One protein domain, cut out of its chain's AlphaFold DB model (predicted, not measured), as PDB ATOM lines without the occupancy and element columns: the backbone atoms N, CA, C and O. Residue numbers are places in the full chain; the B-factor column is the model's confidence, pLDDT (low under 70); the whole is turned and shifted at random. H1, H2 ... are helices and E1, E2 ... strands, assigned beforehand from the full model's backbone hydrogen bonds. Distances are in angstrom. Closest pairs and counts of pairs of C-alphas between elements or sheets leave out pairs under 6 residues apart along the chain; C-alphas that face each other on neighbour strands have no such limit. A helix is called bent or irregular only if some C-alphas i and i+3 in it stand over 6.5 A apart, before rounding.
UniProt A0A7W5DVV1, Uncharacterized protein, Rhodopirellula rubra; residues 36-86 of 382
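What this domain is: This is residues 36 to 86 of the 382 residues of an uncharacterized protein of Rhodopirellula rubra (UniProt A0A7W5DVV1). What does the model look like? One helix, H1, lies slantwise over one face of a small three-stranded sheet, making two layers, a helix layer on a sheet layer, with no named helix on the other face. H1 is mainly over the edge strand E1, and the hairpin E2 and E3 makes the rest of the sheet. What is it built of? The printed part has 51 residues with one named helix and three named strands, in the order H1, E1, E2, E3; the sheet is mixed, in the order E1, E3, E2, and the class is mixed, helices and strands. How large is it? It is compact, with a radius of gyration of the C-alphas of 10.9 A, and the C-alphas span 30 by 21 by 12 A.

How they stand to each other: What does the helix meet? H1, residues 38 to 51, is on the sheet at a height over the sheet of 9.3 A and touches E1, residues 56 to 62; their closest C-alphas, those of Glu 45 and Val 57, are 6.6 A apart. On the local plane H1 and E1 stand at 41 degrees, and H1 runs slantwise to the strands. H1 and E3, residues 75 to 81, are near each other, with 5 pairs of C-alphas within 10 A, and H1 is only just over E3, with 3 of its C-alphas falling on it. How are the strands joined? E1 and E3 are parallel neighbours, 25 degrees between their directions, with N 58 and O 76 within hydrogen-bond range at 2.8 A. E3 and E2, residues 68 to 72, form a hairpin, antiparallel at 168 degrees, with N 77 and O 70 at 2.7 A. The edge strands E1 and E2 are only just apart, at 8.5 A. Is the helix even? H1 is irregular, but only just: C-alphas 39 and 42 are 6.7 A apart, and 8 of 10 O i to N i+4 pairs are within hydrogen-bond range.

Where its parts are: Where does H1 run? H1 begins at C-alpha 38, (-41.170, 1.123, -15.452), and is 20.1 A long from first to last C-alpha. Where are the strands? E1 is 19.0 A long and begins at C-alpha 56, (-34.746, 5.015, -31.639). E2 is 13.8 A long. E3 is 19.7 A long and ends at C-alpha 81, (-51.773, -1.281, -22.630).

The domain as a whole: How far does it reach? The two C-alphas farthest apart, those of Gly 73 and Ala 86, are 32.0 A apart. Is it unbroken? The printed part has no cut, and the links H1 to E1, E1 to E2 and E2 to E3 are tight. Where is confidence low? The mean pLDDT of the printed part is 87.9, and residues 36 to 38, of which 38 belongs to H1, are under 70.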
ATOM      1  N   VAL A  36     -47.261   2.393 -14.002       48.84
ATOM      2  CA  VAL A  36     -46.689   1.584 -15.127       48.84
ATOM      3  C   VAL A  36     -45.541   0.756 -14.536       48.84
ATOM      4  O   VAL A  36     -44.823   1.290 -13.690       48.84
ATOM      5  N   PRO A  37     -45.288  -0.505 -14.941       56.47
ATOM      6  CA  PRO A  37     -44.083  -1.203 -14.518       56.47
ATOM      7  C   PRO A  37     -42.911  -0.625 -15.321       56.47
ATOM      8  O   PRO A  37     -42.478  -1.193 -16.322       56.47
ATOM      9  N   TRP A  38     -42.400   0.538 -14.903       64.50
ATOM     10  CA  TRP A  38     -41.170   1.123 -15.452       64.50
ATOM     11  C   TRP A  38     -39.989   0.151 -15.340       64.50
ATOM     12  O   TRP A  38     -39.033   0.267 -16.094       64.50
ATOM     13  N   SER A  39     -40.090  -0.856 -14.470       71.06
ATOM     14  CA  SER A  39     -39.168  -1.984 -14.380       71.06
ATOM     15  C   SER A  39     -38.990  -2.771 -15.683       71.06
ATOM     16  O   SER A  39     -37.913  -3.310 -15.912       71.06
ATOM     17  N   LEU A  40     -40.009  -2.832 -16.549       85.06
ATOM     18  CA  LEU A  40     -39.909  -3.518 -17.843       85.06
ATOM     19  C   LEU A  40     -39.263  -2.666 -18.926       85.06
ATOM     20  O   LEU A  40     -38.708  -3.217 -19.871       85.06
ATOM     21  N   VAL A  41     -39.362  -1.340 -18.821       89.00
ATOM     22  CA  VAL A  41     -38.934  -0.411 -19.875       89.00
ATOM     23  C   VAL A  41     -37.468  -0.654 -20.260       89.00
ATOM     24  O   VAL A  41     -37.234  -0.896 -21.443       89.00
ATOM     25  N   PRO A  42     -36.498  -0.746 -19.324       90.62
ATOM     26  CA  PRO A  42     -35.109  -1.038 -19.683       90.62
ATOM     27  C   PRO A  42     -34.919  -2.395 -20.376       90.62
ATOM     28  O   PRO A  42     -34.098  -2.513 -21.288       90.62
ATOM     29  N   SER A  43     -35.684  -3.423 -19.987       92.00
ATOM     30  CA  SER A  43     -35.641  -4.736 -20.646       92.00
ATOM     31  C   SER A  43     -36.189  -4.686 -22.057       92.00
ATOM     32  O   SER A  43     -35.583  -5.252 -22.964       92.00
ATOM     33  N   ILE A  44     -37.304  -3.984 -22.259       93.00
ATOM     34  CA  ILE A  44     -37.913  -3.810 -23.575       93.00
ATOM     35  C   ILE A  44     -36.993  -2.986 -24.469       93.00
ATOM     36  O   ILE A  44     -36.774  -3.373 -25.607       93.00
ATOM     37  N   GLU A  45     -36.400  -1.899 -23.975       92.88
ATOM     38  CA  GLU A  45     -35.426  -1.104 -24.731       92.88
ATOM     39  C   GLU A  45     -34.188  -1.925 -25.097       92.88
ATOM     40  O   GLU A  45     -33.636  -1.787 -26.186       92.88
ATOM     41  N   THR A  46     -33.728  -2.790 -24.195       93.31
ATOM     42  CA  THR A  46     -32.603  -3.692 -24.463       93.31
ATOM     43  C   THR A  46     -32.962  -4.724 -25.524       93.31
ATOM     44  O   THR A  46     -32.207  -4.887 -26.482       93.31
ATOM     45  N   LEU A  47     -34.131  -5.356 -25.408       94.25
ATOM     46  CA  LEU A  47     -34.644  -6.297 -26.398       94.25
ATOM     47  C   LEU A  47     -34.853  -5.615 -27.758       94.25
ATOM     48  O   LEU A  47     -34.401  -6.110 -28.784       94.25
ATOM     49  N   ALA A  48     -35.458  -4.430 -27.774       95.00
ATOM     50  CA  ALA A  48     -35.706  -3.655 -28.979       95.00
ATOM     51  C   ALA A  48     -34.404  -3.216 -29.659       95.00
ATOM     52  O   ALA A  48     -34.306  -3.307 -30.874       95.00
ATOM     53  N   ARG A  49     -33.372  -2.813 -28.904       94.06
ATOM     54  CA  ARG A  49     -32.043  -2.502 -29.466       94.06
ATOM     55  C   ARG A  49     -31.366  -3.715 -30.102       94.06
ATOM     56  O   ARG A  49     -30.607  -3.544 -31.052       94.06
ATOM     57  N   GLN A  50     -31.611  -4.912 -29.572       93.25
ATOM     58  CA  GLN A  50     -31.096  -6.158 -30.145       93.25
ATOM     59  C   GLN A  50     -31.847  -6.535 -31.425       93.25
ATOM     60  O   GLN A  50     -31.220  -6.963 -32.389       93.25
ATOM     61  N   ILE A  51     -33.169  -6.348 -31.438       94.12
ATOM     62  CA  ILE A  51     -34.035  -6.751 -32.550       94.12
ATOM     63  C   ILE A  51     -34.026  -5.740 -33.702       94.12
ATOM     64  O   ILE A  51     -34.001  -6.116 -34.873       94.12
ATOM     65  N   LEU A  52     -34.021  -4.452 -33.370       94.81
ATOM     66  CA  LEU A  52     -34.118  -3.319 -34.286       94.81
ATOM     67  C   LEU A  52     -32.880  -2.417 -34.128       94.81
ATOM     68  O   LEU A  52     -32.992  -1.273 -33.669       94.81
ATOM     69  N   PRO A  53     -31.674  -2.906 -34.474       94.00
ATOM     70  CA  PRO A  53     -30.459  -2.120 -34.322       94.00
ATOM     71  C   PRO A  53     -30.544  -0.833 -35.152       94.00
ATOM     72  O   PRO A  53     -30.892  -0.849 -36.331       94.00
ATOM     73  N   GLY A  54     -30.221   0.300 -34.525       92.88
ATOM     74  CA  GLY A  54     -30.252   1.620 -35.163       92.88
ATOM     75  C   GLY A  54     -31.591   2.359 -35.078       92.88
ATOM     76  O   GLY A  54     -31.635   3.541 -35.421       92.88
ATOM     77  N   TYR A  55     -32.653   1.725 -34.574       95.25
ATOM     78  CA  TYR A  55     -33.909   2.413 -34.285       95.25
ATOM     79  C   TYR A  55     -33.858   3.126 -32.930       95.25
ATOM     80  O   TYR A  55     -33.379   2.588 -31.930       95.25
ATOM     81  N   GLN A  56     -34.397   4.341 -32.884       94.81
ATOM     82  CA  GLN A  56     -34.746   5.015 -31.639       94.81
ATOM     83  C   GLN A  56     -36.061   4.437 -31.127       94.81
ATOM     84  O   GLN A  56     -37.074   4.489 -31.823       94.81
ATOM     85  N   VAL A  57     -36.039   3.896 -29.913       93.88
ATOM     86  CA  VAL A  57     -37.199   3.247 -29.301       93.88
ATOM     87  C   VAL A  57     -37.796   4.187 -28.264       93.88
ATOM     88  O   VAL A  57     -37.108   4.624 -27.346       93.88
ATOM     89  N   LEU A  58     -39.080   4.492 -28.419       92.56
ATOM     90  CA  LEU A  58     -39.896   5.187 -27.434       92.56
ATOM     91  C   LEU A  58     -40.900   4.196 -26.854       92.56
ATOM     92  O   LEU A  58     -41.622   3.533 -27.593       92.56
ATOM     93  N   ILE A  59     -40.986   4.115 -25.532       91.06
ATOM     94  CA  ILE A  59     -42.003   3.309 -24.859       91.06
ATOM     95  C   ILE A  59     -42.988   4.253 -24.184       91.06
ATOM     96  O   ILE A  59     -42.599   5.174 -23.467       91.06
ATOM     97  N   THR A  60     -44.273   4.038 -24.430       89.31
ATOM     98  CA  THR A  60     -45.356   4.827 -23.841       89.31
ATOM     99  C   THR A  60     -46.520   3.925 -23.445       89.31
ATOM    100  O   THR A  60     -46.478   2.713 -23.648       89.31
ATOM    101  N   THR A  61     -47.569   4.500 -22.862       86.94
ATOM    102  CA  THR A  61     -48.805   3.769 -22.570       86.94
ATOM    103  C   THR A  61     -49.957   4.199 -23.446       86.94
ATOM    104  O   THR A  61     -50.053   5.364 -23.828       86.94
ATOM    105  N   THR A  62     -50.876   3.268 -23.678       85.06
ATOM    106  CA  THR A  62     -52.184   3.540 -24.273       85.06
ATOM    107  C   THR A  62     -53.312   3.161 -23.299       85.06
ATOM    108  O   THR A  62     -53.147   2.217 -22.515       85.06
ATOM    109  N   PRO A  63     -54.447   3.893 -23.277       83.56
ATOM    110  CA  PRO A  63     -55.662   3.429 -22.607       83.56
ATOM    111  C   PRO A  63     -56.265   2.166 -23.246       83.56
ATOM    112  O   PRO A  63     -57.118   1.543 -22.617       83.56
ATOM    113  N   ASP A  64     -55.837   1.795 -24.454       84.56
ATOM    114  CA  ASP A  64     -56.331   0.614 -25.155       84.56
ATOM    115  C   ASP A  64     -55.925  -0.695 -24.461       84.56
ATOM    116  O   ASP A  64     -55.001  -0.752 -23.644       84.56
ATOM    117  N   MET A  65     -56.633  -1.771 -24.813       82.69
ATOM    118  CA  MET A  65     -56.371  -3.129 -24.319       82.69
ATOM    119  C   MET A  65     -55.222  -3.823 -25.053       82.69
ATOM    120  O   MET A  65     -54.691  -4.814 -24.564       82.69
ATOM    121  N   ASN A  66     -54.822  -3.326 -26.220       86.06
ATOM    122  CA  ASN A  66     -53.880  -4.026 -27.086       86.06
ATOM    123  C   ASN A  66     -52.489  -3.409 -26.999       86.06
ATOM    124  O   ASN A  66     -52.337  -2.200 -26.818       86.06
ATOM    125  N   TYR A  67     -51.474  -4.258 -27.148       91.19
ATOM    126  CA  TYR A  67     -50.150  -3.776 -27.507       91.19
ATOM    127  C   TYR A  67     -50.227  -3.195 -28.913       91.19
ATOM    128  O   TYR A  67     -51.001  -3.665 -29.747       91.19
ATOM    129  N   MET A  68     -49.495  -2.110 -29.135       93.00
ATOM    130  CA  MET A  68     -49.395  -1.506 -30.453       93.00
ATOM    131  C   MET A  68     -47.972  -1.044 -30.687       93.00
ATOM    132  O   MET A  68     -47.264  -0.642 -29.758       93.00
ATOM    133  N   ILE A  69     -47.606  -0.992 -31.956       95.25
ATOM    134  CA  ILE A  69     -46.364  -0.404 -32.413       95.25
ATOM    135  C   ILE A  69     -46.633   0.580 -33.543       95.25
ATOM    136  O   ILE A  69     -47.376   0.311 -34.484       95.25
ATOM    137  N   GLY A  70     -46.026   1.757 -33.432       95.19
ATOM    138  CA  GLY A  70     -45.926   2.723 -34.518       95.19
ATOM    139  C   GLY A  70     -44.471   2.840 -34.936       95.19
ATOM    140  O   GLY A  70     -43.600   2.970 -34.078       95.19
ATOM    141  N   TRP A  71     -44.182   2.803 -36.232       95.31
ATOM    142  CA  TRP A  71     -42.817   2.963 -36.727       95.31
ATOM    143  C   TRP A  71     -42.774   3.842 -37.973       95.31
ATOM    144  O   TRP A  71     -43.727   3.913 -38.748       95.31
ATOM    145  N   GLY A  72     -41.659   4.547 -38.143       92.50
ATOM    146  CA  GLY A  72     -41.428   5.437 -39.273       92.50
ATOM    147  C   GLY A  72     -40.034   6.052 -39.218       92.50
ATOM    148  O   GLY A  72     -39.552   6.434 -38.150       92.50
ATOM    149  N   GLY A  73     -39.367   6.133 -40.372       92.06
ATOM    150  CA  GLY A  73     -37.948   6.491 -40.418       92.06
ATOM    151  C   GLY A  73     -37.119   5.541 -39.545       92.06
ATOM    152  O   GLY A  73     -37.310   4.332 -39.606       92.06
ATOM    153  N   ASN A  74     -36.255   6.098 -38.693       93.50
ATOM    154  CA  ASN A  74     -35.441   5.333 -37.741       93.50
ATOM    155  C   ASN A  74     -36.026   5.367 -36.320       93.50
ATOM    156  O   ASN A  74     -35.280   5.358 -35.341       93.50
ATOM    157  N   SER A  75     -37.348   5.467 -36.184       94.88
ATOM    158  CA  SER A  75     -38.017   5.560 -34.886       94.88
ATOM    159  C   SER A  75     -39.142   4.541 -34.765       94.88
ATOM    160  O   SER A  75     -39.900   4.308 -35.708       94.88
ATOM    161  N   VAL A  76     -39.249   3.951 -33.578       96.06
ATOM    162  CA  VAL A  76     -40.267   2.979 -33.182       96.06
ATOM    163  C   VAL A  76     -40.866   3.437 -31.860       96.06
ATOM    164  O   VAL A  76     -40.142   3.787 -30.934       96.06
ATOM    165  N   THR A  77     -42.190   3.430 -31.766       95.88
ATOM    166  CA  THR A  77     -42.937   3.700 -30.539       95.88
ATOM    167  C   THR A  77     -43.732   2.461 -30.157       95.88
ATOM    168  O   THR A  77     -44.566   2.011 -30.939       95.88
ATOM    169  N   ILE A  78     -43.488   1.926 -28.963       94.31
ATOM    170  CA  ILE A  78     -44.202   0.778 -28.396       94.31
ATOM    171  C   ILE A  78     -45.211   1.308 -27.381       94.31
ATOM    172  O   ILE A  78     -44.845   1.991 -26.419       94.31
ATOM    173  N   TYR A  79     -46.482   0.984 -27.586       91.88
ATOM    174  CA  TYR A  79     -47.583   1.383 -26.723       91.88
ATOM    175  C   TYR A  79     -47.974   0.205 -25.832       91.88
ATOM    176  O   TYR A  79     -48.498  -0.806 -26.298       91.88
ATOM    177  N   LEU A  80     -47.713   0.340 -24.534       90.56
ATOM    178  CA  LEU A  80     -48.072  -0.653 -23.532       90.56
ATOM    179  C   LEU A  80     -49.514  -0.414 -23.044       90.56
ATOM    180  O   LEU A  80     -49.825   0.693 -22.584       90.56
ATOM    181  N   PRO A  81     -50.398  -1.423 -23.094       86.00
ATOM    182  CA  PRO A  81     -51.773  -1.281 -22.630       86.00
ATOM    183  C   PRO A  81     -51.821  -1.144 -21.108       86.00
ATOM    184  O   PRO A  81     -51.331  -2.001 -20.364       86.00
ATOM    185  N   ARG A  82     -52.453  -0.070 -20.615       82.19
ATOM    186  CA  ARG A  82     -52.543   0.214 -19.168       82.19
ATOM    187  C   ARG A  82     -53.223  -0.906 -18.391       82.19
ATOM    188  O   ARG A  82     -52.837  -1.181 -17.257       82.19
ATOM    189  N   LEU A  83     -54.215  -1.553 -18.995       76.69
ATOM    190  CA  LEU A  83     -55.009  -2.595 -18.346       76.69
ATOM    191  C   LEU A  83     -54.239  -3.912 -18.183       76.69
ATOM    192  O   LEU A  83     -54.512  -4.660 -17.247       76.69
ATOM    193  N   HIS A  84     -53.206  -4.163 -18.994       78.50
ATOM    194  CA  HIS A  84     -52.375  -5.367 -18.868       78.50
ATOM    195  C   HIS A  84     -51.125  -5.166 -18.013       78.50
ATOM    196  O   HIS A  84     -50.375  -6.114 -17.815       78.50
ATOM    197  N   ARG A  85     -50.924  -3.975 -17.435       75.31
ATOM    198  CA  ARG A  85     -49.750  -3.650 -16.605       75.31
ATOM    199  C   ARG A  85     -49.463  -4.656 -15.488       75.31
ATOM    200  O   ARG A  85     -48.320  -4.847 -15.104       75.31
ATOM    201  N   ALA A  86     -50.519  -5.237 -14.918       77.44
ATOM    202  CA  ALA A  86     -50.424  -6.153 -13.788       77.44
ATOM    203  C   ALA A  86     -50.383  -7.619 -14.232       77.44
ATOM    204  O   ALA A  86     -50.052  -8.486 -13.426       77.44
TER     205      ALA A  86